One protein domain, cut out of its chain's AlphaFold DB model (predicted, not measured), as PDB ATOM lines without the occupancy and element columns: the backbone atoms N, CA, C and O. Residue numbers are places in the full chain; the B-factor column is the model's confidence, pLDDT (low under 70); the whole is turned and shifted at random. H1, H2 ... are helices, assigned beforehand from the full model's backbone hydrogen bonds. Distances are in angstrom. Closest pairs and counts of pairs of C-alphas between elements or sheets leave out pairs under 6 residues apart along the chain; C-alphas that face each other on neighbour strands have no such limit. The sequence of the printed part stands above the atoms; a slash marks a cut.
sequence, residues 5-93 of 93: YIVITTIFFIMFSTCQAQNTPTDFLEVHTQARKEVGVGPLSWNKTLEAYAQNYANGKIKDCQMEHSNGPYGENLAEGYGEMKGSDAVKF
ATOM      1  N   TYR A   5      54.148  15.085  37.717       67.94
ATOM      2  CA  TYR A   5      54.901  13.830  37.691       67.94
ATOM      3  C   TYR A   5      54.162  12.671  38.367       67.94
ATOM      4  O   TYR A   5      54.240  11.547  37.888       67.94
ATOM      5  N   ILE A   6      53.401  12.942  39.435       62.84
ATOM      6  CA  ILE A   6      52.589  11.928  40.130       62.84
ATOM      7  C   ILE A   6      51.405  11.502  39.254       62.84
ATOM      8  O   ILE A   6      51.007  10.340  39.261       62.84
ATOM      9  N   VAL A   7      50.845  12.438  38.483       62.62
ATOM     10  CA  VAL A   7      49.745  12.170  37.546       62.62
ATOM     11  C   VAL A   7      50.239  11.349  36.349       62.62
ATOM     12  O   VAL A   7      49.587  10.392  35.946       62.62
ATOM     13  N   ILE A   8      51.423  11.660  35.816       64.19
ATOM     14  CA  ILE A   8      52.010  10.929  34.683       64.19
ATOM     15  C   ILE A   8      52.404   9.497  35.079       64.19
ATOM     16  O   ILE A   8      52.106   8.561  34.338       64.19
ATOM     17  N   THR A   9      53.013   9.289  36.253       64.06
ATOM     18  CA  THR A   9      53.384   7.938  36.716       64.06
ATOM     19  C   THR A   9      52.170   7.064  37.026       64.06
ATOM     20  O   THR A   9      52.186   5.874  36.717       64.06
ATOM     21  N   THR A  10      51.093   7.635  37.579       60.28
ATOM     22  CA  THR A  10      49.851   6.887  37.847       60.28
ATOM     23  C   THR A  10      49.134   6.463  36.564       60.28
ATOM     24  O   THR A  10      48.685   5.322  36.484       60.28
ATOM     25  N   ILE A  11      49.090   7.309  35.529       61.44
ATOM     26  CA  ILE A  11      48.504   6.951  34.222       61.44
ATOM     27  C   ILE A  11      49.284   5.810  33.546       61.44
ATOM     28  O   ILE A  11      48.677   4.885  33.003       61.44
ATOM     29  N   PHE A  12      50.619   5.824  33.622       60.38
ATOM     30  CA  PHE A  12      51.460   4.776  33.033       60.38
ATOM     31  C   PHE A  12      51.249   3.403  33.704       60.38
ATOM     32  O   PHE A  12      51.250   2.376  33.029       60.38
ATOM     33  N   PHE A  13      50.997   3.379  35.018       57.75
ATOM     34  CA  PHE A  13      50.734   2.148  35.778       57.75
ATOM     35  C   PHE A  13      49.341   1.552  35.488       57.75
ATOM     36  O   PHE A  13      49.176   0.331  35.430       57.75
ATOM     37  N   ILE A  14      48.340   2.407  35.245       58.62
ATOM     38  CA  ILE A  14      46.978   1.990  34.868       58.62
ATOM     39  C   ILE A  14      46.971   1.367  33.461       58.62
ATOM     40  O   ILE A  14      46.356   0.323  33.264       58.62
ATOM     41  N   MET A  15      47.718   1.940  32.512       58.00
ATOM     42  CA  MET A  15      47.862   1.411  31.144       58.00
ATOM     43  C   MET A  15      48.631   0.081  31.085       58.00
ATOM     44  O   MET A  15      48.387  -0.731  30.199       58.00
ATOM     45  N   PHE A  16      49.536  -0.178  32.036       51.44
ATOM     46  CA  PHE A  16      50.214  -1.477  32.155       51.44
ATOM     47  C   PHE A  16      49.292  -2.569  32.727       51.44
ATOM     48  O   PHE A  16      49.500  -3.751  32.479       51.44
ATOM     49  N   SER A  17      48.262  -2.178  33.484       52.69
ATOM     50  CA  SER A  17      47.337  -3.106  34.148       52.69
ATOM     51  C   SER A  17      46.203  -3.594  33.235       52.69
ATOM     52  O   SER A  17      45.575  -4.606  33.536       52.69
ATOM     53  N   THR A  18      45.945  -2.925  32.107       47.38
ATOM     54  CA  THR A  18      44.902  -3.316  31.140       47.38
ATOM     55  C   THR A  18      45.376  -4.326  30.091       47.38
ATOM     56  O   THR A  18      44.562  -4.784  29.296       47.38
ATOM     57  N   CYS A  19      46.650  -4.737  30.099       49.31
ATOM     58  CA  CYS A  19      47.145  -5.826  29.245       49.31
ATOM     59  C   CYS A  19      47.038  -7.216  29.895       49.31
ATOM     60  O   CYS A  19      47.703  -8.153  29.454       49.31
ATOM     61  N   GLN A  20      46.213  -7.376  30.937       50.25
ATOM     62  CA  GLN A  20      45.828  -8.707  31.399       50.25
ATOM     63  C   GLN A  20      45.195  -9.436  30.209       50.25
ATOM     64  O   GLN A  20      44.089  -9.103  29.791       50.25
ATOM     65  N   ALA A  21      45.918 -10.393  29.626       56.38
ATOM     66  CA  ALA A  21      45.349 -11.333  28.680       56.38
ATOM     67  C   ALA A  21      44.231 -12.070  29.425       56.38
ATOM     68  O   ALA A  21      44.506 -12.935  30.248       56.38
ATOM     69  N   GLN A  22      42.978 -11.679  29.187       61.34
ATOM     70  CA  GLN A  22      41.815 -12.140  29.958       61.34
ATOM     71  C   GLN A  22      41.506 -13.639  29.774       61.34
ATOM     72  O   GLN A  22      40.572 -14.147  30.383       61.34
ATOM     73  N   ASN A  23      42.276 -14.328  28.925       81.56
ATOM     74  CA  ASN A  23      42.000 -15.662  28.411       81.56
ATOM     75  C   ASN A  23      43.284 -16.505  28.388       81.56
ATOM     76  O   ASN A  23      43.872 -16.738  27.331       81.56
ATOM     77  N   THR A  24      43.764 -16.935  29.553       91.94
ATOM     78  CA  THR A  24      44.913 -17.844  29.635       91.94
ATOM     79  C   THR A  24      44.486 -19.290  29.343       91.94
ATOM     80  O   THR A  24      43.337 -19.655  29.584       91.94
ATOM     81  N   PRO A  25      45.402 -20.169  28.891       95.00
ATOM     82  CA  PRO A  25      45.145 -21.610  28.781       95.00
ATOM     83  C   PRO A  25      44.510 -22.249  30.024       95.00
ATOM     84  O   PRO A  25      43.687 -23.160  29.918       95.00
ATOM     85  N   THR A  26      44.895 -21.769  31.208       94.56
ATOM     86  CA  THR A  26      44.393 -22.262  32.491       94.56
ATOM     87  C   THR A  26      42.904 -21.968  32.662       94.56
ATOM     88  O   THR A  26      42.176 -22.861  33.089       94.56
ATOM     89  N   ASP A  27      42.430 -20.789  32.245       93.88
ATOM     90  CA  ASP A  27      41.022 -20.385  32.391       93.88
ATOM     91  C   ASP A  27      40.061 -21.334  31.652       93.88
ATOM     92  O   ASP A  27      38.956 -21.601  32.121       93.88
ATOM     93  N   PHE A  28      40.498 -21.902  30.522       95.19
ATOM     94  CA  PHE A  28      39.745 -22.926  29.790       95.19
ATOM     95  C   PHE A  28      39.894 -24.318  30.422       95.19
ATOM     96  O   PHE A  28      38.912 -25.049  30.586       95.19
ATOM     97  N   LEU A  29      41.127 -24.718  30.763       95.88
ATOM     98  CA  LEU A  29      41.406 -26.059  31.284       95.88
ATOM     99  C   LEU A  29      40.768 -26.323  32.645       95.88
ATOM    100  O   LEU A  29      40.343 -27.453  32.884       95.88
ATOM    101  N   GLU A  30      40.718 -25.334  33.538       95.50
ATOM    102  CA  GLU A  30      40.166 -25.510  34.884       95.50
ATOM    103  C   GLU A  30      38.673 -25.834  34.837       95.50
ATOM    104  O   GLU A  30      38.244 -26.817  35.446       95.50
ATOM    105  N   VAL A  31      37.893 -25.086  34.049       96.25
ATOM    106  CA  VAL A  31      36.445 -25.315  33.916       96.25
ATOM    107  C   VAL A  31      36.168 -26.667  33.249       96.25
ATOM    108  O   VAL A  31      35.353 -27.444  33.750       96.25
ATOM    109  N   HIS A  32      36.912 -27.025  32.196       97.00
ATOM    110  CA  HIS A  32      36.816 -28.360  31.600       97.00
ATOM    111  C   HIS A  32      37.190 -29.473  32.585       97.00
ATOM    112  O   HIS A  32      36.527 -30.510  32.635       97.00
ATOM    113  N   THR A  33      38.260 -29.287  33.358       97.06
ATOM    114  CA  THR A  33      38.731 -30.281  34.329       97.06
ATOM    115  C   THR A  33      37.709 -30.488  35.438       97.06
ATOM    116  O   THR A  33      37.472 -31.632  35.822       97.06
ATOM    117  N   GLN A  34      37.066 -29.417  35.911       96.81
ATOM    118  CA  GLN A  34      35.992 -29.498  36.895       96.81
ATOM    119  C   GLN A  34      34.824 -30.348  36.376       96.81
ATOM    120  O   GLN A  34      34.475 -31.343  37.012       96.81
ATOM    121  N   ALA A  35      34.300 -30.047  35.184       96.81
ATOM    122  CA  ALA A  35      33.199 -30.810  34.589       96.81
ATOM    123  C   ALA A  35      33.572 -32.286  34.340       96.81
ATOM    124  O   ALA A  35      32.792 -33.198  34.605       96.81
ATOM    125  N   ARG A  36      34.799 -32.556  33.875       98.00
ATOM    126  CA  ARG A  36      35.290 -33.930  33.653       98.00
ATOM    127  C   ARG A  36      35.413 -34.712  34.959       98.00
ATOM    128  O   ARG A  36      35.042 -35.883  35.006       98.00
ATOM    129  N   LYS A  37      35.878 -34.063  36.028       97.94
ATOM    130  CA  LYS A  37      36.000 -34.667  37.358       97.94
ATOM    131  C   LYS A  37      34.642 -35.072  37.933       97.94
ATOM    132  O   LYS A  37      34.558 -36.132  38.548       97.94
ATOM    133  N   GLU A  38      33.594 -34.278  37.710       97.81
ATOM    134  CA  GLU A  38      32.224 -34.574  38.169       97.81
ATOM    135  C   GLU A  38      31.679 -35.893  37.607       97.81
ATOM    136  O   GLU A  38      30.892 -36.567  38.268       97.81
ATOM    137  N   VAL A  39      32.163 -36.306  36.434       97.94
ATOM    138  CA  VAL A  39      31.792 -37.570  35.780       97.94
ATOM    139  C   VAL A  39      32.907 -38.624  35.818       97.94
ATOM    140  O   VAL A  39      32.862 -39.606  35.081       97.94
ATOM    141  N   GLY A  40      33.920 -38.452  36.675       98.25
ATOM    142  CA  GLY A  40      34.989 -39.438  36.879       98.25
ATOM    143  C   GLY A  40      36.005 -39.543  35.734       98.25
ATOM    144  O   GLY A  40      36.709 -40.546  35.625       98.25
ATOM    145  N   VAL A  41      36.103 -38.522  34.882       98.38
ATOM    146  CA  VAL A  41      37.032 -38.464  33.748       98.38
ATOM    147  C   VAL A  41      38.255 -37.602  34.104       98.38
ATOM    148  O   VAL A  41      38.135 -36.537  34.704       98.38
ATOM    149  N   GLY A  42      39.457 -38.055  33.725       97.25
ATOM    150  CA  GLY A  42      40.720 -37.361  34.025       97.25
ATOM    151  C   GLY A  42      40.891 -36.003  33.317       97.25
ATOM    152  O   GLY A  42      40.198 -35.736  32.331       97.25
ATOM    153  N   PRO A  43      41.823 -35.146  33.777       97.50
ATOM    154  CA  PRO A  43      42.039 -33.800  33.236       97.50
ATOM    155  C   PRO A  43      42.560 -33.811  31.791       97.50
ATOM    156  O   PRO A  43      43.028 -34.832  31.284       97.50
ATOM    157  N   LEU A  44      42.488 -32.653  31.134       96.81
ATOM    158  CA  LEU A  44      43.090 -32.415  29.821       96.81
ATOM    159  C   LEU A  44      44.433 -31.687  29.965       96.81
ATOM    160  O   LEU A  44      44.733 -31.101  31.002       96.81
ATOM    161  N   SER A  45      45.242 -31.709  28.907       97.19
ATOM    162  CA  SER A  45      46.468 -30.912  28.802       97.19
ATOM    163  C   SER A  45      46.355 -29.928  27.648       97.19
ATOM    164  O   SER A  45      45.782 -30.248  26.607       97.19
ATOM    165  N   TRP A  46      46.916 -28.734  27.827       97.56
ATOM    166  CA  TRP A  46      46.893 -27.710  26.792       97.56
ATOM    167  C   TRP A  46      47.816 -28.079  25.632       97.56
ATOM    168  O   TRP A  46      48.944 -28.525  25.846       97.56
ATOM    169  N   ASN A  47      47.367 -27.837  24.404       98.19
ATOM    170  CA  ASN A  47      48.148 -28.087  23.201       98.19
ATOM    171  C   ASN A  47      48.254 -26.801  22.369       98.19
ATOM    172  O   ASN A  47      47.248 -26.274  21.898       98.19
ATOM    173  N   LYS A  48      49.484 -26.315  22.161       98.00
ATOM    174  CA  LYS A  48      49.749 -25.065  21.426       98.00
ATOM    175  C   LYS A  48      49.342 -25.117  19.951       98.00
ATOM    176  O   LYS A  48      48.980 -24.088  19.390       98.00
ATOM    177  N   THR A  49      49.345 -26.297  19.336       98.38
ATOM    178  CA  THR A  49      48.849 -26.483  17.967       98.38
ATOM    179  C   THR A  49      47.329 -26.329  17.905       98.38
ATOM    180  O   THR A  49      46.829 -25.674  16.995       98.38
ATOM    181  N   LEU A  50      46.592 -26.879  18.882       98.19
ATOM    182  CA  LEU A  50      45.132 -26.726  18.961       98.19
ATOM    183  C   LEU A  50      44.720 -25.287  19.289       98.19
ATOM    184  O   LEU A  50      43.777 -24.787  18.688       98.19
ATOM    185  N   GLU A  51      45.453 -24.604  20.173       97.44
ATOM    186  CA  GLU A  51      45.253 -23.173  20.451       97.44
ATOM    187  C   GLU A  51      45.372 -22.339  19.172       97.44
ATOM    188  O   GLU A  51      44.460 -21.588  18.837       97.44
ATOM    189  N   ALA A  52      46.469 -22.505  18.424       98.12
ATOM    190  CA  ALA A  52      46.678 -21.770  17.181       98.12
ATOM    191  C   ALA A  52      45.600 -22.094  16.133       98.12
ATOM    192  O   ALA A  52      45.132 -21.198  15.433       98.12
ATOM    193  N   TYR A  53      45.183 -23.360  16.040       98.31
ATOM    194  CA  TYR A  53      44.104 -23.788  15.153       98.31
ATOM    195  C   TYR A  53      42.773 -23.105  15.503       98.31
ATOM    196  O   TYR A  53      42.177 -22.454  14.644       98.31
ATOM    197  N   ALA A  54      42.343 -23.196  16.766       97.50
ATOM    198  CA  ALA A  54      41.090 -22.617  17.242       97.50
ATOM    199  C   ALA A  54      41.082 -21.085  17.122       97.50
ATOM    200  O   ALA A  54      40.108 -20.510  16.638       97.50
ATOM    201  N   GLN A  55      42.188 -20.418  17.477       96.38
ATOM    202  CA  GLN A  55      42.315 -18.965  17.346       96.38
ATOM    203  C   GLN A  55      42.226 -18.513  15.883       96.38
ATOM    204  O   GLN A  55      41.539 -17.538  15.581       96.38
ATOM    205  N   ASN A  56      42.892 -19.217  14.962       97.88
ATOM    206  CA  ASN A  56      42.820 -18.901  13.535       97.88
ATOM    207  C   ASN A  56      41.400 -19.077  12.987       97.88
ATOM    208  O   ASN A  56      40.954 -18.245  12.197       97.88
ATOM    209  N   TYR A  57      40.686 -20.118  13.421       97.62
ATOM    210  CA  TYR A  57      39.294 -20.327  13.036       97.62
ATOM    211  C   TYR A  57      38.382 -19.206  13.556       97.62
ATOM    212  O   TYR A  57      37.675 -18.576  12.769       97.62
ATOM    213  N   ALA A  58      38.474 -18.881  14.850       95.75
ATOM    214  CA  ALA A  58      37.706 -17.802  15.471       95.75
ATOM    215  C   ALA A  58      37.969 -16.438  14.803       95.75
ATOM    216  O   ALA A  58      37.032 -15.692  14.517       95.75
ATOM    217  N   ASN A  59      39.227 -16.137  14.456       95.94
ATOM    218  CA  ASN A  59      39.585 -14.922  13.716       95.94
ATOM    219  C   ASN A  59      38.890 -14.842  12.344       95.94
ATOM    220  O   ASN A  59      38.557 -13.749  11.889       95.94
ATOM    221  N   GLY A  60      38.643 -15.983  11.690       96.00
ATOM    222  CA  GLY A  60      37.905 -16.058  10.427       96.00
ATOM    223  C   GLY A  60      36.401 -15.789  10.561       96.00
ATOM    224  O   GLY A  60      35.773 -15.405   9.577       96.00
ATOM    225  N   LYS A  61      35.832 -15.945  11.762       95.19
ATOM    226  CA  LYS A  61      34.402 -15.757  12.053       95.19
ATOM    227  C   LYS A  61      34.073 -14.393  12.670       95.19
ATOM    228  O   LYS A  61      32.906 -14.056  12.803       95.19
ATOM    229  N   ILE A  62      35.062 -13.552  12.988       91.38
ATOM    230  CA  ILE A  62      34.841 -12.274  13.702       91.38
ATOM    231  C   ILE A  62      33.912 -11.286  12.971       91.38
ATOM    232  O   ILE A  62      33.354 -10.382  13.585       91.38
ATOM    233  N   LYS A  63      33.772 -11.415  11.645       91.88
ATOM    234  CA  LYS A  63      32.981 -10.486  10.829       91.88
ATOM    235  C   LYS A  63      31.475 -10.687  11.000       91.88
ATOM    236  O   LYS A  63      30.729  -9.715  10.927       91.88
ATOM    237  N   ASP A  64      31.042 -11.932  11.142       92.38
ATOM    238  CA  ASP A  64      29.631 -12.322  11.133       92.38
ATOM    239  C   ASP A  64      29.226 -13.182  12.336       92.38
ATOM    240  O   ASP A  64      28.036 -13.432  12.514       92.38
ATOM    241  N   CYS A  65      30.194 -13.595  13.158       92.12
ATOM    242  CA  CYS A  65      30.036 -14.473  14.314       92.12
ATOM    243  C   CYS A  65      29.269 -15.762  13.991       92.12
ATOM    244  O   CYS A  65      28.589 -16.317  14.845       92.12
ATOM    245  N   GLN A  66      29.364 -16.271  12.758       94.94
ATOM    246  CA  GLN A  66      28.616 -17.471  12.394       94.94
ATOM    247  C   GLN A  66      29.067 -18.691  13.207       94.94
ATOM    248  O   GLN A  66      30.204 -19.152  13.079       94.94
ATOM    249  N   MET A  67      28.125 -19.259  13.961       96.06
ATOM    250  CA  MET A  67      28.265 -20.478  14.766       96.06
ATOM    251  C   MET A  67      28.190 -21.746  13.904       96.06
ATOM    252  O   MET A  67      27.335 -22.613  14.076       96.06
ATOM    253  N   GLU A  68      29.077 -21.823  12.921       96.94
ATOM    254  CA  GLU A  68      29.240 -22.964  12.027       96.94
ATOM    255  C   GLU A  68      30.510 -23.714  12.412       96.94
ATOM    256  O   GLU A  68      31.522 -23.082  12.689       96.94
ATOM    257  N   HIS A  69      30.467 -25.046  12.409       97.50
ATOM    258  CA  HIS A  69      31.644 -25.854  12.703       97.50
ATOM    259  C   HIS A  69      32.692 -25.809  11.588       97.50
ATOM    260  O   HIS A  69      32.367 -25.778  10.399       97.50
ATOM    261  N   SER A  70      33.970 -25.894  11.962       97.19
ATOM    262  CA  SER A  70      35.081 -25.934  11.001       97.19
ATOM    263  C   SER A  70      35.078 -27.176  10.106       97.19
ATOM    264  O   SER A  70      35.705 -27.165   9.047       97.19
ATOM    265  N   ASN A  71      34.396 -28.250  10.534       97.38
ATOM    266  CA  ASN A  71      34.483 -29.594   9.947       97.38
ATOM    267  C   ASN A  71      35.941 -30.079   9.817       97.38
ATOM    268  O   ASN A  71      36.296 -30.822   8.898       97.38
ATOM    269  N   GLY A  72      36.799 -29.611  10.728       97.00
ATOM    270  CA  GLY A  72      38.209 -29.950  10.793       97.00
ATOM    271  C   GLY A  72      38.495 -31.330  11.393       97.00
ATOM    272  O   GLY A  72      37.588 -32.091  11.723       97.00
ATOM    273  N   PRO A  73      39.783 -31.668  11.571       97.88
ATOM    274  CA  PRO A  73      40.201 -32.974  12.079       97.88
ATOM    275  C   PRO A  73      40.069 -33.127  13.607       97.88
ATOM    276  O   PRO A  73      40.372 -34.197  14.134       97.88
ATOM    277  N   TYR A  74      39.674 -32.075  14.329       98.00
ATOM    278  CA  TYR A  74      39.584 -32.051  15.791       98.00
ATOM    279  C   TYR A  74      38.131 -31.891  16.246       98.00
ATOM    280  O   TYR A  74      37.326 -31.283  15.545       98.00
ATOM    281  N   GLY A  75      37.801 -32.406  17.435       97.19
ATOM    282  CA  GLY A  75      36.531 -32.078  18.088       97.19
ATOM    283  C   GLY A  75      36.464 -30.588  18.430       97.19
ATOM    284  O   GLY A  75      37.488 -29.989  18.765       97.19
ATOM    285  N   GLU A  76      35.274 -29.999  18.348       97.31
ATOM    286  CA  GLU A  76      35.090 -28.550  18.428       97.31
ATOM    287  C   GLU A  76      33.817 -28.196  19.197       97.31
ATOM    288  O   GLU A  76      32.752 -28.745  18.926       97.31
ATOM    289  N   ASN A  77      33.941 -27.235  20.110       96.62
ATOM    290  CA  ASN A  77      32.824 -26.501  20.692       96.62
ATOM    291  C   ASN A  77      32.989 -25.030  20.297       96.62
ATOM    292  O   ASN A  77      34.113 -24.524  20.262       96.62
ATOM    293  N   LEU A  78      31.881 -24.350  20.019       95.75
ATOM    294  CA  LEU A  78      31.854 -22.934  19.665       95.75
ATOM    295  C   LEU A  78      31.050 -22.171  20.709       95.75
ATOM    296  O   LEU A  78      30.055 -22.682  21.220       95.75
ATOM    297  N   ALA A  79      31.458 -20.937  20.976       94.06
ATOM    298  CA  ALA A  79      30.719 -20.001  21.807       94.06
ATOM    299  C   ALA A  79      30.748 -18.621  21.150       94.06
ATOM    300  O   ALA A  79      31.793 -18.173  20.673       94.06
ATOM    301  N   GLU A  80      29.610 -17.938  21.176       91.44
ATOM    302  CA  GLU A  80      29.502 -16.519  20.861       91.44
ATOM    303  C   GLU A  80      28.865 -15.784  22.039       91.44
ATOM    304  O   GLU A  80      28.098 -16.353  22.818       91.44
ATOM    305  N   GLY A  81      29.185 -14.504  22.171       87.12
ATOM    306  CA  GLY A  81      28.651 -13.659  23.225       87.12
ATOM    307  C   GLY A  81      28.723 -12.190  22.836       87.12
ATOM    308  O   GLY A  81      29.414 -11.809  21.891       87.12
ATOM    309  N   TYR A  82      28.006 -11.355  23.582       82.81
ATOM    310  CA  TYR A  82      28.031  -9.904  23.423       82.81
ATOM    311  C   TYR A  82      28.833  -9.266  24.559       82.81
ATOM    312  O   TYR A  82      28.666  -9.634  25.720       82.81
ATOM    313  N   GLY A  83      29.653  -8.262  24.241       84.50
ATOM    314  CA  GLY A  83      30.498  -7.593  25.231       84.50
ATOM    315  C   GLY A  83      31.745  -8.407  25.588       84.50
ATOM    316  O   GLY A  83      32.334  -9.053  24.726       84.50
ATOM    317  N   GLU A  84      32.183  -8.327  26.844       84.44
ATOM    318  CA  GLU A  84      33.327  -9.100  27.331       84.44
ATOM    319  C   GLU A  84      32.882 -10.528  27.677       84.44
ATOM    320  O   GLU A  84      32.012 -10.716  28.525       84.44
ATOM    321  N   MET A  85      33.495 -11.521  27.033       87.00
ATOM    322  CA  MET A  85      33.323 -12.939  27.344       87.00
ATOM    323  C   MET A  85      34.694 -13.544  27.626       87.00
ATOM    324  O   MET A  85      35.587 -13.482  26.777       87.00
ATOM    325  N   LYS A  86      34.864 -14.126  28.815       90.44
ATOM    326  CA  LYS A  86      36.110 -14.802  29.184       90.44
ATOM    327  C   LYS A  86      36.103 -16.240  28.684       90.44
ATOM    328  O   LYS A  86      35.049 -16.846  28.496       90.44
ATOM    329  N   GLY A  87      37.287 -16.823  28.546       88.19
ATOM    330  CA  GLY A  87      37.442 -18.225  28.159       88.19
ATOM    331  C   GLY A  87      36.708 -19.191  29.089       88.19
ATOM    332  O   GLY A  87      36.099 -20.151  28.630       88.19
ATOM    333  N   SER A  88      36.690 -18.898  30.389       92.38
ATOM    334  CA  SER A  88      35.942 -19.679  31.374       92.38
ATOM    335  C   SER A  88      34.423 -19.578  31.196       92.38
ATOM    336  O   SER A  88      33.733 -20.580  31.380       92.38
ATOM    337  N   ASP A  89      33.899 -18.413  30.793       92.56
ATOM    338  CA  ASP A  89      32.473 -18.230  30.494       92.56
ATOM    339  C   ASP A  89      32.068 -19.059  29.268       92.56
ATOM    340  O   ASP A  89      31.043 -19.734  29.299       92.56
ATOM    341  N   ALA A  90      32.916 -19.080  28.234       91.81
ATOM    342  CA  ALA A  90      32.693 -19.842  27.004       91.81
ATOM    343  C   ALA A  90      32.667 -21.370  27.207       91.81
ATOM    344  O   ALA A  90      32.107 -22.084  26.381       91.81
ATOM    345  N   VAL A  91      33.279 -21.884  28.280       93.81
ATOM    346  CA  VAL A  91      33.329 -23.329  28.585       93.81
ATOM    347  C   VAL A  91      32.199 -23.769  29.517       93.81
ATOM    348  O   VAL A  91      31.839 -24.945  29.545       93.81
ATOM    349  N   LYS A  92      31.665 -22.856  30.332       88.44
ATOM    350  CA  LYS A  92      30.756 -23.195  31.435       88.44
ATOM    351  C   LYS A  92      29.348 -23.613  30.983       88.44
ATOM    352  O   LYS A  92      28.630 -24.194  31.799       88.44
ATOM    353  N   PHE A  93      28.954 -23.310  29.747       63.16
ATOM    354  CA  PHE A  93      27.591 -23.482  29.235       63.16
ATOM    355  C   PHE A  93      27.529 -24.411  28.025       63.16
ATOM    356  O   PHE A  93      28.456 -24.357  27.188       63.16
TER     357      PHE A  93
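This is residues 5 to 93 of the 93 residues of the protein "SCP domain-containing protein" of Lupinus angustifolius (UniProt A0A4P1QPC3). A long thin arm made by residues 5 to 20, with H1 in it, sticks out from a body in which the short last helix H4 lies side by side with part of H2, while H3 sits apart from both. A long loop, residues 62 to 86, joins H3 to H4 and has no named element. The printed part has 89 residues with four named helices in the order H1, H2, H3, H4 and no named strand; the class is all helix. The whole is loose, with a radius of gyration of the C-alphas of 17.1 A, and elongated, spanning 55 by 35 by 25 A.

H1, residues 5 to 17, touches no helix. H2, residues 25 to 38, touches H4, residues 87 to 92, with residues 27 to 32 alone. Their closest C-alphas, those of Asp 27 and Ser 88, are 5.2 A apart. They run the same way at a shallow tilt of 14 degrees. H3, residues 48 to 61, is apart from H4, and only just apart from H2, with the closest C-alphas 8.5 A apart. Every O i to N i+4 pair is within hydrogen-bond range in H1, H3 and H4, and 9 of 10 are in H2.

H1 begins at C-alpha 5 (54.901, 13.830, 37.691) and is 18.9 A long from first to last C-alpha. H2 measures 20.6 A and H3 20.2 A. H4, 9.0 A long, ends at C-alpha 92 (30.756, -23.195, 31.435).

The two C-alphas farthest apart, those of Tyr 5 and Gly 40, are 56.9 A apart. Without residues 5 to 20 the body spans 38 by 29 by 22 A. The printed part has no cut. The links H1 to H2 and H2 to H3 are short, and H3 to H4 is long. The pLDDT is under 70 in residues 5 to 22 and residue 93.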